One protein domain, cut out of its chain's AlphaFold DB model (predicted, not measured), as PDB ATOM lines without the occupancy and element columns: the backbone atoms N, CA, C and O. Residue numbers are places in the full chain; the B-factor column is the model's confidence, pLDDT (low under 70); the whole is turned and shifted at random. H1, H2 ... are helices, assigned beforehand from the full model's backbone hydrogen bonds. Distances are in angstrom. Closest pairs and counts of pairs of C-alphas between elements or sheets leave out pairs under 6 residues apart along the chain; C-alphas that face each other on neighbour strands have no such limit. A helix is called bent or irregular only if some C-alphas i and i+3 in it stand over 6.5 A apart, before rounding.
ATOM      1  N   MET A 192     202.373 226.106 210.909       86.50
ATOM      2  CA  MET A 192     203.529 226.731 211.557       86.50
ATOM      3  C   MET A 192     204.087 227.924 210.753       86.50
ATOM      4  O   MET A 192     204.408 228.965 211.329       86.50
ATOM      5  N   GLU A 193     204.163 227.810 209.417       87.44
ATOM      6  CA  GLU A 193     204.476 228.948 208.528       87.44
ATOM      7  C   GLU A 193     203.478 230.096 208.760       87.44
ATOM      8  O   GLU A 193     203.871 231.233 209.025       87.44
ATOM      9  N   PHE A 194     202.184 229.772 208.766       89.50
ATOM     10  CA  PHE A 194     201.105 230.737 208.952       89.50
ATOM     11  C   PHE A 194     201.048 231.354 210.356       89.50
ATOM     12  O   PHE A 194     200.757 232.538 210.505       89.50
ATOM     13  N   GLU A 195     201.369 230.585 211.397       89.50
ATOM     14  CA  GLU A 195     201.527 231.102 212.757       89.50
ATOM     15  C   GLU A 195     202.570 232.223 212.789       89.50
ATOM     16  O   GLU A 195     202.319 233.291 213.347       89.50
ATOM     17  N   THR A 196     203.720 232.002 212.144       85.56
ATOM     18  CA  THR A 196     204.806 232.988 212.071       85.56
ATOM     19  C   THR A 196     204.356 234.250 211.331       85.56
ATOM     20  O   THR A 196     204.658 235.366 211.759       85.56
ATOM     21  N   GLU A 197     203.603 234.095 210.240       85.62
ATOM     22  CA  GLU A 197     203.015 235.212 209.492       85.62
ATOM     23  C   GLU A 197     202.055 236.034 210.363       85.62
ATOM     24  O   GLU A 197     202.204 237.254 210.454       85.62
ATOM     25  N   ILE A 198     201.134 235.379 211.078       83.44
ATOM     26  CA  ILE A 198     200.188 236.046 211.982       83.44
ATOM     27  C   ILE A 198     200.916 236.741 213.134       83.44
ATOM     28  O   ILE A 198     200.590 237.886 213.446       83.44
ATOM     29  N   ALA A 199     201.899 236.096 213.764       80.94
ATOM     30  CA  ALA A 199     202.660 236.689 214.863       80.94
ATOM     31  C   ALA A 199     203.358 237.991 214.430       80.94
ATOM     32  O   ALA A 199     203.365 238.975 215.172       80.94
ATOM     33  N   ASN A 200     203.875 238.031 213.199       74.50
ATOM     34  CA  ASN A 200     204.470 239.234 212.616       74.50
ATOM     35  C   ASN A 200     203.419 240.309 212.278       74.50
ATOM     36  O   ASN A 200     203.680 241.501 212.443       74.50
ATOM     37  N   GLN A 201     202.223 239.910 211.832       69.56
ATOM     38  CA  GLN A 201     201.122 240.825 211.511       69.56
ATOM     39  C   GLN A 201     200.412 241.387 212.753       69.56
ATOM     40  O   GLN A 201     199.908 242.507 212.706       69.56
ATOM     41  N   GLN A 202     200.400 240.674 213.883       57.34
ATOM     42  CA  GLN A 202     199.790 241.139 215.137       57.34
ATOM     43  C   GLN A 202     200.421 242.440 215.676       57.34
ATOM     44  O   GLN A 202     199.756 243.180 216.402       57.34
ATOM     45  N   PHE A 203     201.647 242.792 215.262       49.03
ATOM     46  CA  PHE A 203     202.257 244.104 215.535       49.03
ATOM     47  C   PHE A 203     201.620 245.262 214.742       49.03
ATOM     48  O   PHE A 203     201.723 246.419 215.147       49.03
ATOM     49  N   ASN A 204     200.909 244.959 213.653       48.62
ATOM     50  CA  ASN A 204     200.265 245.907 212.749       48.62
ATOM     51  C   ASN A 204     198.758 245.623 212.661       48.62
ATOM     52  O   ASN A 204     198.295 245.231 211.601       48.62
ATOM     53  N   LYS A 205     197.998 245.792 213.761       45.56
ATOM     54  CA  LYS A 205     196.512 245.688 213.811       45.56
ATOM     55  C   LYS A 205     195.933 244.717 212.759       45.56
ATOM     56  O   LYS A 205     195.241 245.139 211.834       45.56
ATOM     57  N   ALA A 206     196.295 243.440 212.862       51.00
ATOM     58  CA  ALA A 206     195.834 242.422 211.928       51.00
ATOM     59  C   ALA A 206     194.309 242.250 212.031       51.00
ATOM     60  O   ALA A 206     193.782 242.042 213.121       51.00
ATOM     61  N   ASP A 207     193.658 242.371 210.875       59.00
ATOM     62  CA  ASP A 207     192.258 242.103 210.526       59.00
ATOM     63  C   ASP A 207     191.357 241.556 211.656       59.00
ATOM     64  O   ASP A 207     191.356 240.355 211.961       59.00
ATOM     65  N   ASP A 208     190.513 242.428 212.228       72.81
ATOM     66  CA  ASP A 208     189.527 242.079 213.268       72.81
ATOM     67  C   ASP A 208     188.671 240.861 212.861       72.81
ATOM     68  O   ASP A 208     188.235 240.076 213.703       72.81
ATOM     69  N   ASN A 209     188.455 240.657 211.557       84.75
ATOM     70  CA  ASN A 209     187.656 239.557 211.033       84.75
ATOM     71  C   ASN A 209     188.312 238.177 211.230       84.75
ATOM     72  O   ASN A 209     187.676 237.269 211.769       84.75
ATOM     73  N   LEU A 210     189.586 238.008 210.848       87.19
ATOM     74  CA  LEU A 210     190.284 236.723 210.986       87.19
ATOM     75  C   LEU A 210     190.412 236.329 212.461       87.19
ATOM     76  O   LEU A 210     190.142 235.184 212.829       87.19
ATOM     77  N   SER A 211     190.765 237.290 213.318       85.94
ATOM     78  CA  SER A 211     190.887 237.061 214.759       85.94
ATOM     79  C   SER A 211     189.562 236.609 215.386       85.94
ATOM     80  O   SER A 211     189.532 235.645 216.158       85.94
ATOM     81  N   ASN A 212     188.444 237.232 214.995       88.31
ATOM     82  CA  ASN A 212     187.110 236.843 215.454       88.31
ATOM     83  C   ASN A 212     186.739 235.419 215.021       88.31
ATOM     84  O   ASN A 212     186.245 234.637 215.836       88.31
ATOM     85  N   ILE A 213     187.009 235.064 213.763       90.75
ATOM     86  CA  ILE A 213     186.760 233.717 213.234       90.75
ATOM     87  C   ILE A 213     187.549 232.672 214.033       90.75
ATOM     88  O   ILE A 213     186.977 231.684 214.499       90.75
ATOM     89  N   LEU A 214     188.849 232.902 214.238       90.00
ATOM     90  CA  LEU A 214     189.718 231.979 214.973       90.00
ATOM     91  C   LEU A 214     189.285 231.831 216.435       90.00
ATOM     92  O   LEU A 214     189.204 230.712 216.940       90.00
ATOM     93  N   THR A 215     188.925 232.933 217.093       87.88
ATOM     94  CA  THR A 215     188.437 232.919 218.483       87.88
ATOM     95  C   THR A 215     187.169 232.074 218.621       87.88
ATOM     96  O   THR A 215     187.055 231.259 219.536       87.88
ATOM     97  N   GLN A 216     186.230 232.203 217.678       88.50
ATOM     98  CA  GLN A 216     185.007 231.396 217.674       88.50
ATOM     99  C   GLN A 216     185.294 229.900 217.504       88.50
ATOM    100  O   GLN A 216     184.699 229.081 218.204       88.50
ATOM    101  N   ILE A 217     186.219 229.533 216.610       87.25
ATOM    102  CA  ILE A 217     186.655 228.137 216.448       87.25
ATOM    103  C   ILE A 217     187.240 227.604 217.757       87.25
ATOM    104  O   ILE A 217     186.905 226.503 218.193       87.25
ATOM    105  N   SER A 218     188.095 228.402 218.388       84.06
ATOM    106  CA  SER A 218     188.781 228.051 219.623       84.06
ATOM    107  C   SER A 218     187.804 227.682 220.741       84.06
ATOM    108  O   SER A 218     187.870 226.578 221.289       84.06
ATOM    109  N   ILE A 219     186.832 228.564 220.995       83.94
ATOM    110  CA  ILE A 219     185.803 228.395 222.031       83.94
ATOM    111  C   ILE A 219     184.940 227.159 221.762       83.94
ATOM    112  O   ILE A 219     184.653 226.394 222.684       83.94
ATOM    113  N   ASN A 220     184.531 226.956 220.510       83.81
ATOM    114  CA  ASN A 220     183.516 225.958 220.177       83.81
ATOM    115  C   ASN A 220     184.076 224.561 219.911       83.81
ATOM    116  O   ASN A 220     183.320 223.595 219.991       83.81
ATOM    117  N   TYR A 221     185.368 224.440 219.590       81.31
ATOM    118  CA  TYR A 221     185.938 223.164 219.163       81.31
ATOM    119  C   TYR A 221     187.202 222.765 219.902       81.31
ATOM    120  O   TYR A 221     187.344 221.581 220.159       81.31
ATOM    121  N   ILE A 222     188.090 223.679 220.308       77.56
ATOM    122  CA  ILE A 222     189.314 223.284 221.026       77.56
ATOM    123  C   ILE A 222     189.031 223.129 222.528       77.56
ATOM    124  O   ILE A 222     189.367 222.102 223.117       77.56
ATOM    125  N   THR A 223     188.350 224.100 223.140       78.31
ATOM    126  CA  THR A 223     188.024 224.097 224.578       78.31
ATOM    127  C   THR A 223     187.229 222.867 225.050       78.31
ATOM    128  O   THR A 223     187.573 222.313 226.099       78.31
ATOM    129  N   PRO A 224     186.220 222.359 224.308       82.69
ATOM    130  CA  PRO A 224     185.464 221.181 224.740       82.69
ATOM    131  C   PRO A 224     186.300 219.901 224.873       82.69
ATOM    132  O   PRO A 224     185.943 219.024 225.660       82.69
ATOM    133  N   TYR A 225     187.435 219.780 224.172       79.44
ATOM    134  CA  TYR A 225     188.280 218.589 224.287       79.44
ATOM    135  C   TYR A 225     188.921 218.432 225.674       79.44
ATOM    136  O   TYR A 225     189.117 217.299 226.117       79.44
ATOM    137  N   ALA A 226     189.179 219.528 226.399       79.25
ATOM    138  CA  ALA A 226     189.659 219.454 227.781       79.25
ATOM    139  C   ALA A 226     188.603 218.851 228.721       79.25
ATOM    140  O   ALA A 226     188.931 218.051 229.601       79.25
ATOM    141  N   MET A 227     187.326 219.198 228.511       80.75
ATOM    142  CA  MET A 227     186.211 218.635 229.279       80.75
ATOM    143  C   MET A 227     186.050 217.138 229.002       80.75
ATOM    144  O   MET A 227     185.998 216.352 229.945       80.75
ATOM    145  N   LEU A 228     186.085 216.730 227.730       82.75
ATOM    146  CA  LEU A 228     185.998 215.316 227.344       82.75
ATOM    147  C   LEU A 228     187.169 214.487 227.896       82.75
ATOM    148  O   LEU A 228     186.968 213.398 228.426       82.75
ATOM    149  N   ALA A 229     188.400 215.008 227.848       84.00
ATOM    150  CA  ALA A 229     189.565 214.312 228.400       84.00
ATOM    151  C   ALA A 229     189.456 214.080 229.916       84.00
ATOM    152  O   ALA A 229     189.896 213.043 230.420       84.00
ATOM    153  N   LYS A 230     188.837 215.026 230.637       81.19
ATOM    154  CA  LYS A 230     188.538 214.900 232.066       81.19
ATOM    155  C   LYS A 230     187.492 213.815 232.335       81.19
ATOM    156  O   LYS A 230     187.663 213.041 233.274       81.19
ATOM    157  N   GLU A 231     186.430 213.754 231.535       84.06
ATOM    158  CA  GLU A 231     185.381 212.730 231.655       84.06
ATOM    159  C   GLU A 231     185.933 211.319 231.405       84.06
ATOM    160  O   GLU A 231     185.639 210.395 232.167       84.06
ATOM    161  N   ASP A 232     186.831 211.183 230.428       81.88
ATOM    162  CA  ASP A 232     187.496 209.924 230.076       81.88
ATOM    163  C   ASP A 232     188.638 209.524 231.030       81.88
ATOM    164  O   ASP A 232     189.280 208.494 230.820       81.88
ATOM    165  N   ARG A 233     188.927 210.330 232.064       81.69
ATOM    166  CA  ARG A 233     190.041 210.126 233.017       81.69
ATOM    167  C   ARG A 233     191.417 209.991 232.347       81.69
ATOM    168  O   ARG A 233     192.284 209.265 232.828       81.69
ATOM    169  N   ARG A 234     191.630 210.686 231.226       84.81
ATOM    170  CA  ARG A 234     192.921 210.733 230.521       84.81
ATOM    171  C   ARG A 234     193.703 211.956 230.977       84.81
ATOM    172  O   ARG A 234     193.702 212.982 230.299       84.81
ATOM    173  N   ASP A 235     194.362 211.848 232.129       86.69
ATOM    174  CA  ASP A 235     195.032 212.984 232.780       86.69
ATOM    175  C   ASP A 235     196.101 213.642 231.892       86.69
ATOM    176  O   ASP A 235     196.171 214.869 231.828       86.69
ATOM    177  N   TYR A 236     196.862 212.855 231.122       87.81
ATOM    178  CA  TYR A 236     197.852 213.377 230.171       87.81
ATOM    179  C   TYR A 236     197.204 214.191 229.032       87.81
ATOM    180  O   TYR A 236     197.670 215.282 228.708       87.81
ATOM    181  N   MET A 237     196.085 213.714 228.464       88.44
ATOM    182  CA  MET A 237     195.329 214.455 227.442       88.44
ATOM    183  C   MET A 237     194.718 215.719 228.029       88.44
ATOM    184  O   MET A 237     194.686 216.751 227.366       88.44
ATOM    185  N   ARG A 238     194.224 215.649 229.269       88.56
ATOM    186  CA  ARG A 238     193.670 216.806 229.963       88.56
ATOM    187  C   ARG A 238     194.736 217.883 230.150       88.56
ATOM    188  O   ARG A 238     194.493 219.012 229.744       88.56
ATOM    189  N   ALA A 239     195.904 217.533 230.691       88.69
ATOM    190  CA  ALA A 239     197.019 218.466 230.863       88.69
ATOM    191  C   ALA A 239     197.464 219.078 229.522       88.69
ATOM    192  O   ALA A 239     197.745 220.275 229.432       88.69
ATOM    193  N   PHE A 240     197.474 218.271 228.457       91.06
ATOM    194  CA  PHE A 240     197.771 218.742 227.108       91.06
ATOM    195  C   PHE A 240     196.727 219.751 226.607       91.06
ATOM    196  O   PHE A 240     197.089 220.855 226.208       91.06
ATOM    197  N   TYR A 241     195.430 219.434 226.681       90.25
ATOM    198  CA  TYR A 241     194.373 220.356 226.252       90.25
ATOM    199  C   TYR A 241     194.287 221.618 227.118       90.25
ATOM    200  O   TYR A 241     194.020 222.687 226.579       90.25
ATOM    201  N   GLU A 242     194.540 221.533 228.425       88.25
ATOM    202  CA  GLU A 242     194.654 222.711 229.298       88.25
ATOM    203  C   GLU A 242     195.819 223.613 228.839       88.25
ATOM    204  O   GLU A 242     195.642 224.821 228.702       88.25
ATOM    205  N   SER A 243     196.956 223.026 228.443       89.38
ATOM    206  CA  SER A 243     198.077 223.777 227.851       89.38
ATOM    207  C   SER A 243     197.717 224.434 226.514       89.38
ATOM    208  O   SER A 243     198.177 225.544 226.232       89.38
ATOM    209  N   LEU A 244     196.885 223.775 225.696       89.56
ATOM    210  CA  LEU A 244     196.345 224.367 224.470       89.56
ATOM    211  C   LEU A 244     195.406 225.532 224.773       89.56
ATOM    212  O   LEU A 244     195.483 226.548 224.097       89.56
ATOM    213  N   ILE A 245     194.544 225.417 225.786       87.31
ATOM    214  CA  ILE A 245     193.623 226.491 226.187       87.31
ATOM    215  C   ILE A 245     194.393 227.761 226.558       87.31
ATOM    216  O   ILE A 245     194.026 228.844 226.106       87.31
ATOM    217  N   ASP A 246     195.508 227.641 227.274       86.94
ATOM    218  CA  ASP A 246     196.339 228.796 227.627       86.94
ATOM    219  C   ASP A 246     196.917 229.542 226.409       86.94
ATOM    220  O   ASP A 246     197.260 230.725 226.502       86.94
ATOM    221  N   LEU A 247     197.072 228.863 225.267       85.69
ATOM    222  CA  LEU A 247     197.545 229.470 224.018       85.69
ATOM    223  C   LEU A 247     196.446 230.268 223.306       85.69
ATOM    224  O   LEU A 247     196.750 231.154 222.510       85.69
ATOM    225  N   GLN A 248     195.172 230.025 223.614       84.19
ATOM    226  CA  GLN A 248     194.033 230.598 222.884       84.19
ATOM    227  C   GLN A 248     193.807 232.096 223.135       84.19
ATOM    228  O   GLN A 248     192.873 232.683 222.596       84.19
ATOM    229  N   ASN A 249     194.678 232.742 223.913       81.00
ATOM    230  CA  ASN A 249     194.632 234.176 224.201       81.00
ATOM    231  C   ASN A 249     195.076 235.061 223.016       81.00
ATOM    232  O   ASN A 249     195.045 236.286 223.117       81.00
ATOM    233  N   SER A 250     195.519 234.468 221.903       86.62
ATOM    234  CA  SER A 250     195.923 235.184 220.687       86.62
ATOM    235  C   SER A 250     195.642 234.355 219.432       86.62
ATOM    236  O   SER A 250     195.660 233.128 219.486       86.62
ATOM    237  N   SER A 251     195.456 235.001 218.275       86.75
ATOM    238  CA  SER A 251     195.261 234.304 216.990       86.75
ATOM    239  C   SER A 251     196.427 233.364 216.654       86.75
ATOM    240  O   SER A 251     196.192 232.223 216.266       86.75
ATOM    241  N   SER A 252     197.673 233.809 216.878       87.81
ATOM    242  CA  SER A 252     198.879 232.978 216.747       87.81
ATOM    243  C   SER A 252     198.792 231.723 217.614       87.81
ATOM    244  O   SER A 252     199.003 230.623 217.122       87.81
ATOM    245  N   GLY A 253     198.415 231.854 218.887       88.31
ATOM    246  CA  GLY A 253     198.305 230.704 219.784       88.31
ATOM    247  C   GLY A 253     197.110 229.783 219.490       88.31
ATOM    248  O   GLY A 253     197.193 228.575 219.730       88.31
ATOM    249  N   ILE A 254     196.034 230.293 218.878       89.06
ATOM    250  CA  ILE A 254     194.956 229.454 218.326       89.06
ATOM    251  C   ILE A 254     195.490 228.607 217.161       89.06
ATOM    252  O   ILE A 254     195.283 227.393 217.146       89.06
ATOM    253  N   ILE A 255     196.225 229.211 216.219       90.19
ATOM    254  CA  ILE A 255     196.854 228.475 215.109       90.19
ATOM    255  C   ILE A 255     197.900 227.484 215.622       90.19
ATOM    256  O   ILE A 255     197.902 226.336 215.176       90.19
ATOM    257  N   HIS A 256     198.710 227.869 216.612       90.31
ATOM    258  CA  HIS A 256     199.661 226.974 217.272       90.31
ATOM    259  C   HIS A 256     198.963 225.747 217.868       90.31
ATOM    260  O   HIS A 256     199.421 224.616 217.713       90.31
ATOM    261  N   SER A 257     197.801 225.943 218.496       90.06
ATOM    262  CA  SER A 257     197.001 224.836 219.027       90.06
ATOM    263  C   SER A 257     196.530 223.890 217.919       90.06
ATOM    264  O   SER A 257     196.618 222.672 218.067       90.06
ATOM    265  N   CYS A 258     196.074 224.425 216.781       89.69
ATOM    266  CA  CYS A 258     195.735 223.612 215.610       89.69
ATOM    267  C   CYS A 258     196.954 222.852 215.065       89.69
ATOM    268  O   CYS A 258     196.835 221.667 214.756       89.69
ATOM    269  N   TYR A 259     198.119 223.502 214.997       90.69
ATOM    270  CA  TYR A 259     199.384 222.876 214.613       90.69
ATOM    271  C   TYR A 259     199.702 221.669 215.506       90.69
ATOM    272  O   TYR A 259     199.882 220.571 214.984       90.69
ATOM    273  N   LEU A 260     199.699 221.836 216.833       89.50
ATOM    274  CA  LEU A 260     200.019 220.763 217.782       89.50
ATOM    275  C   LEU A 260     199.058 219.575 217.647       89.50
ATOM    276  O   LEU A 260     199.480 218.418 217.637       89.50
ATOM    277  N   LEU A 261     197.762 219.852 217.481       88.69
ATOM    278  CA  LEU A 261     196.766 218.809 217.258       88.69
ATOM    279  C   LEU A 261     196.996 218.068 215.932       88.69
ATOM    280  O   LEU A 261     196.729 216.865 215.847       88.69
ATOM    281  N   ASN A 262     197.400 218.767 214.866       88.44
ATOM    282  CA  ASN A 262     197.660 218.151 213.560       88.44
ATOM    283  C   ASN A 262     198.951 217.344 213.590       88.44
ATOM    284  O   ASN A 262     198.968 216.231 213.074       88.44
ATOM    285  N   PHE A 263     199.980 217.851 214.265       86.62
ATOM    286  CA  PHE A 263     201.242 217.156 214.463       86.62
ATOM    287  C   PHE A 263     201.037 215.797 215.139       86.62
ATOM    288  O   PHE A 263     201.539 214.795 214.642       86.62
ATOM    289  N   ILE A 264     200.230 215.725 216.208       84.50
ATOM    290  CA  ILE A 264     199.905 214.444 216.862       84.50
ATOM    291  C   ILE A 264     199.271 213.467 215.869       84.50
ATOM    292  O   ILE A 264     199.667 212.302 215.819       84.50
ATOM    293  N   ASN A 265     198.306 213.927 215.065       79.38
ATOM    294  CA  ASN A 265     197.670 213.080 214.057       79.38
ATOM    295  C   ASN A 265     198.693 212.604 213.018       79.38
ATOM    296  O   ASN A 265     198.796 211.409 212.764       79.38
ATOM    297  N   GLU A 266     199.454 213.517 212.421       81.38
ATOM    298  CA  GLU A 266     200.449 213.190 211.399       81.38
ATOM    299  C   GLU A 266     201.484 212.199 211.940       81.38
ATOM    300  O   GLU A 266     201.689 211.143 211.343       81.38
ATOM    301  N   PHE A 267     202.041 212.467 213.120       77.50
ATOM    302  CA  PHE A 267     203.054 211.627 213.746       77.50
ATOM    303  C   PHE A 267     202.517 210.233 214.111       77.50
ATOM    304  O   PHE A 267     203.123 209.214 213.774       77.50
ATOM    305  N   CYS A 268     201.341 210.154 214.740       71.25
ATOM    306  CA  CYS A 268     200.773 208.873 215.166       71.25
ATOM    307  C   CYS A 268     200.266 208.024 213.990       71.25
ATOM    308  O   CYS A 268     200.363 206.796 214.038       71.25
ATOM    309  N   TYR A 269     199.730 208.645 212.931       68.25
ATOM    310  CA  TYR A 269     199.192 207.916 211.777       68.25
ATOM    311  C   TYR A 269     200.247 207.564 210.721       68.25
ATOM    312  O   TYR A 269     200.158 206.482 210.134       68.25
ATOM    313  N   GLN A 270     201.208 208.451 210.447       65.25
ATOM    314  CA  GLN A 270     202.173 208.259 209.358       65.25
ATOM    315  C   GLN A 270     203.411 207.496 209.823       65.25
ATOM    316  O   GLN A 270     203.797 206.519 209.185       65.25
ATOM    317  N   GLU A 271     203.984 207.894 210.956       63.97
ATOM    318  CA  GLU A 271     205.275 207.372 211.400       63.97
ATOM    319  C   GLU A 271     205.128 206.106 212.266       63.97
ATOM    320  O   GLU A 271     206.020 205.261 212.290       63.97
ATOM    321  N   LYS A 272     203.976 205.910 212.932       65.56
ATOM    322  CA  LYS A 272     203.691 204.752 213.817       65.56
ATOM    323  C   LYS A 272     204.777 204.507 214.887       65.56
ATOM    324  O   LYS A 272     204.979 203.368 215.307       65.56
ATOM    325  N   ILE A 273     205.488 205.559 215.302       61.38
ATOM    326  CA  ILE A 273     206.703 205.458 216.131       61.38
ATOM    327  C   ILE A 273     206.383 205.238 217.617       61.38
ATOM    328  O   ILE A 273     207.079 204.465 218.277       61.38
ATOM    329  N   CYS A 274     205.346 205.884 218.154       68.38
ATOM    330  CA  CYS A 274     204.987 205.793 219.573       68.38
ATOM    331  C   CYS A 274     203.478 205.956 219.800       68.38
ATOM    332  O   CYS A 274     202.732 206.351 218.898       68.38
ATOM    333  N   SER A 275     203.020 205.637 221.011       82.19
ATOM    334  CA  SER A 275     201.643 205.922 221.425       82.19
ATOM    335  C   SER A 275     201.416 207.431 221.617       82.19
ATOM    336  O   SER A 275     202.359 208.181 221.864       82.19
ATOM    337  N   ILE A 276     200.158 207.890 221.534       85.06
ATOM    338  CA  ILE A 276     199.800 209.296 221.828       85.06
ATOM    339  C   ILE A 276     200.178 209.663 223.272       85.06
ATOM    340  O   ILE A 276     200.563 210.797 223.536       85.06
ATOM    341  N   GLU A 277     200.054 208.712 224.201       86.75
ATOM    342  CA  GLU A 277     200.422 208.915 225.601       86.75
ATOM    343  C   GLU A 277     201.917 209.206 225.738       86.75
ATOM    344  O   GLU A 277     202.253 210.277 226.226       86.75
ATOM    345  N   GLU A 278     202.790 208.334 225.220       84.94
ATOM    346  CA  GLU A 278     204.248 208.556 225.208       84.94
ATOM    347  C   GLU A 278     204.615 209.857 224.482       84.94
ATOM    348  O   GLU A 278     205.439 210.627 224.970       84.94
ATOM    349  N   LEU A 279     203.967 210.152 223.346       85.19
ATOM    350  CA  LEU A 279     204.209 211.383 222.588       85.19
ATOM    351  C   LEU A 279     204.005 212.635 223.454       85.19
ATOM    352  O   LEU A 279     204.794 213.575 223.389       85.19
ATOM    353  N   ILE A 280     202.945 212.650 224.261       87.12
ATOM    354  CA  ILE A 280     202.595 213.789 225.113       87.12
ATOM    355  C   ILE A 280     203.410 213.789 226.410       87.12
ATOM    356  O   ILE A 280     203.855 214.845 226.841       87.12
ATOM    357  N   THR A 281     203.602 212.648 227.066       86.75
ATOM    358  CA  THR A 281     204.242 212.616 228.390       86.75
ATOM    359  C   THR A 281     205.763 212.721 228.324       86.75
ATOM    360  O   THR A 281     206.358 213.283 229.240       86.75
ATOM    361  N   GLU A 282     206.391 212.220 227.258       84.12
ATOM    362  CA  GLU A 282     207.853 212.202 227.122       84.12
ATOM    363  C   GLU A 282     208.390 213.317 226.217       84.12
ATOM    364  O   GLU A 282     209.482 213.826 226.465       84.12
ATOM    365  N   TYR A 283     207.640 213.705 225.177       83.88
ATOM    366  CA  TYR A 283     208.154 214.593 224.127       83.88
ATOM    367  C   TYR A 283     207.471 215.958 224.075       83.88
ATOM    368  O   TYR A 283     207.947 216.818 223.339       83.88
ATOM    369  N   PHE A 284     206.398 216.209 224.828       87.50
ATOM    370  CA  PHE A 284     205.798 217.543 224.918       87.50
ATOM    371  C   PHE A 284     206.309 218.281 226.157       87.50
ATOM    372  O   PHE A 284     206.076 217.872 227.293       87.50
ATOM    373  N   ASP A 285     206.981 219.409 225.949       86.75
ATOM    374  CA  ASP A 285     207.339 220.312 227.034       86.75
ATOM    375  C   ASP A 285     206.151 221.223 227.346       86.75
ATOM    376  O   ASP A 285     205.835 222.147 226.600       86.75
ATOM    377  N   PHE A 286     205.510 220.974 228.486       86.25
ATOM    378  CA  PHE A 286     204.363 221.739 228.976       86.25
ATOM    379  C   PHE A 286     204.692 223.205 229.306       86.25
ATOM    380  O   PHE A 286     203.798 224.050 229.307       86.25
ATOM    381  N   THR A 287     205.963 223.529 229.561       84.56
ATOM    382  CA  THR A 287     206.410 224.898 229.853       84.56
ATOM    383  C   THR A 287     206.508 225.708 228.570       84.56
ATOM    384  O   THR A 287     205.955 226.804 228.474       84.56
ATOM    385  N   THR A 288     207.209 225.171 227.570       84.00
ATOM    386  CA  THR A 288     207.389 225.849 226.277       84.00
ATOM    387  C   THR A 288     206.230 225.615 225.313       84.00
ATOM    388  O   THR A 288     206.112 226.340 224.326       84.00
ATOM    389  N   LYS A 289     205.358 224.649 225.625       87.06
ATOM    390  CA  LYS A 289     204.197 224.199 224.844       87.06
ATOM    391  C   LYS A 289     204.588 223.701 223.457       87.06
ATOM    392  O   LYS A 289     203.898 223.954 222.476       87.06
ATOM    393  N   ARG A 290     205.720 223.004 223.374       82.94
ATOM    394  CA  ARG A 290     206.315 222.515 222.124       82.94
ATOM    395  C   ARG A 290     206.726 221.059 222.259       82.94
ATOM    396  O   ARG A 290     207.078 220.604 223.343       82.94
ATOM    397  N   PHE A 291     206.741 220.345 221.138       78.62
ATOM    398  CA  PHE A 291     207.375 219.032 221.083       78.62
ATOM    399  C   PHE A 291     208.900 219.182 221.020       78.62
ATOM    400  O   PHE A 291     209.430 219.896 220.167       78.62
ATOM    401  N   VAL A 292     209.604 218.518 221.933       67.44
ATOM    402  CA  VAL A 292     211.064 218.499 222.052       67.44
ATOM    403  C   VAL A 292     211.578 217.198 221.429       67.44
ATOM    404  O   VAL A 292     210.982 216.145 221.618       67.44
TER     405      VAL A 292
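Overview. This is residues 192 to 292 of the 307 residues of an uncharacterized protein of Gilliamella apicola (UniProt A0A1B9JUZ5). A long helix, H2, bent but running nearly straight, has H3 folded back along its second arm, H2b; H3 and H4 then make a V, closed at residues 247 to 253, with the short H5 packed between its arms near the open end. H1 lies side by side with the first part of H4, and the end of H4 with its link, residues 269 to 274, sticks out. The printed part has 101 residues, with five named helices in the order H1, H2, H3, H4, H5 and no named strand; its class is all helix. It is compact, with a radius of gyration of the C-alphas of 14.3 A and spans of 40 by 28 by 24 A.

Along the chain. H2, residues 208 to 231, was assigned as one helix by its hydrogen bonds but is bent: C-alphas 220 and 223 are 6.6 A apart. Its arms are H2a, residues 208 to 220, 18.5 A long from C-alpha 208 at (189.527, 242.079, 213.268), and H2b, residues 223 to 231, 13.6 A. H3, residues 235 to 247, measures 18.8 A. H4, residues 251 to 271, measures 29.3 A; it is neither bent nor irregular, but only just: C-alphas 268 and 271 are 6.1 A apart. H1, residues 192 to 201, begins at C-alpha 192 at (203.529, 226.731, 211.557) and measures 14.3 A. H5, residues 276 to 283, measures 10.2 A and ends at C-alpha 283 at (208.154, 214.593, 224.127).

Arrangement. H2a and H2b stand at a shallow tilt of 13 degrees. H2b and H3 form a helical hairpin at 17 degrees, a shallow tilt; their closest C-alphas, of Ala 226 and Tyr 241, are 5.0 A apart. H2a touches residues 251 to 255 of H4, closest at the C-alphas of Ser 211 and Ser 251, 5.6 A, but is only just apart from H3, 8.3 A at the closest. H4 is the hub, touching four helices. It forms a helical hairpin with H3 at 36 degrees, only just a steep tilt; the closest C-alphas, of Leu 247 and Gly 253, are 4.5 A apart. H1 touches residues 251 to 259 of H4, opposite ways at a shallow tilt of 7 degrees, with the C-alphas of Glu 195 and Ser 252 closest at 5.1 A. H5 touches residues 236 to 240 of H3, with the C-alphas of Tyr 236 and Thr 281 closest at 6.7 A. H5 and H4 only just touch, with 3 pairs of C-alphas within 8 A, the closest Cys 268 and Ile 276 at 6.7 A. The helix packing is mostly crossed, but only just: 2 of 6 pairs are at a shallow tilt. In H1, H2a, H4 and H5 every O i to N i+4 pair is within hydrogen-bond range; in H2b it is 4 of 5 and in H3 8 of 9.

Size, cuts and confidence. The C-alphas farthest apart, of Asn 204 and Arg 233, are 42.4 A apart. The printed part has no cut and no long link; H1 to H2 is short, the others tight. After H5, residues 284 to 285 pair antiparallel with residues 290 to 291. The mean pLDDT of the printed part is 81.7, with residues 201 to 207, 269 to 274 and 292 under 70.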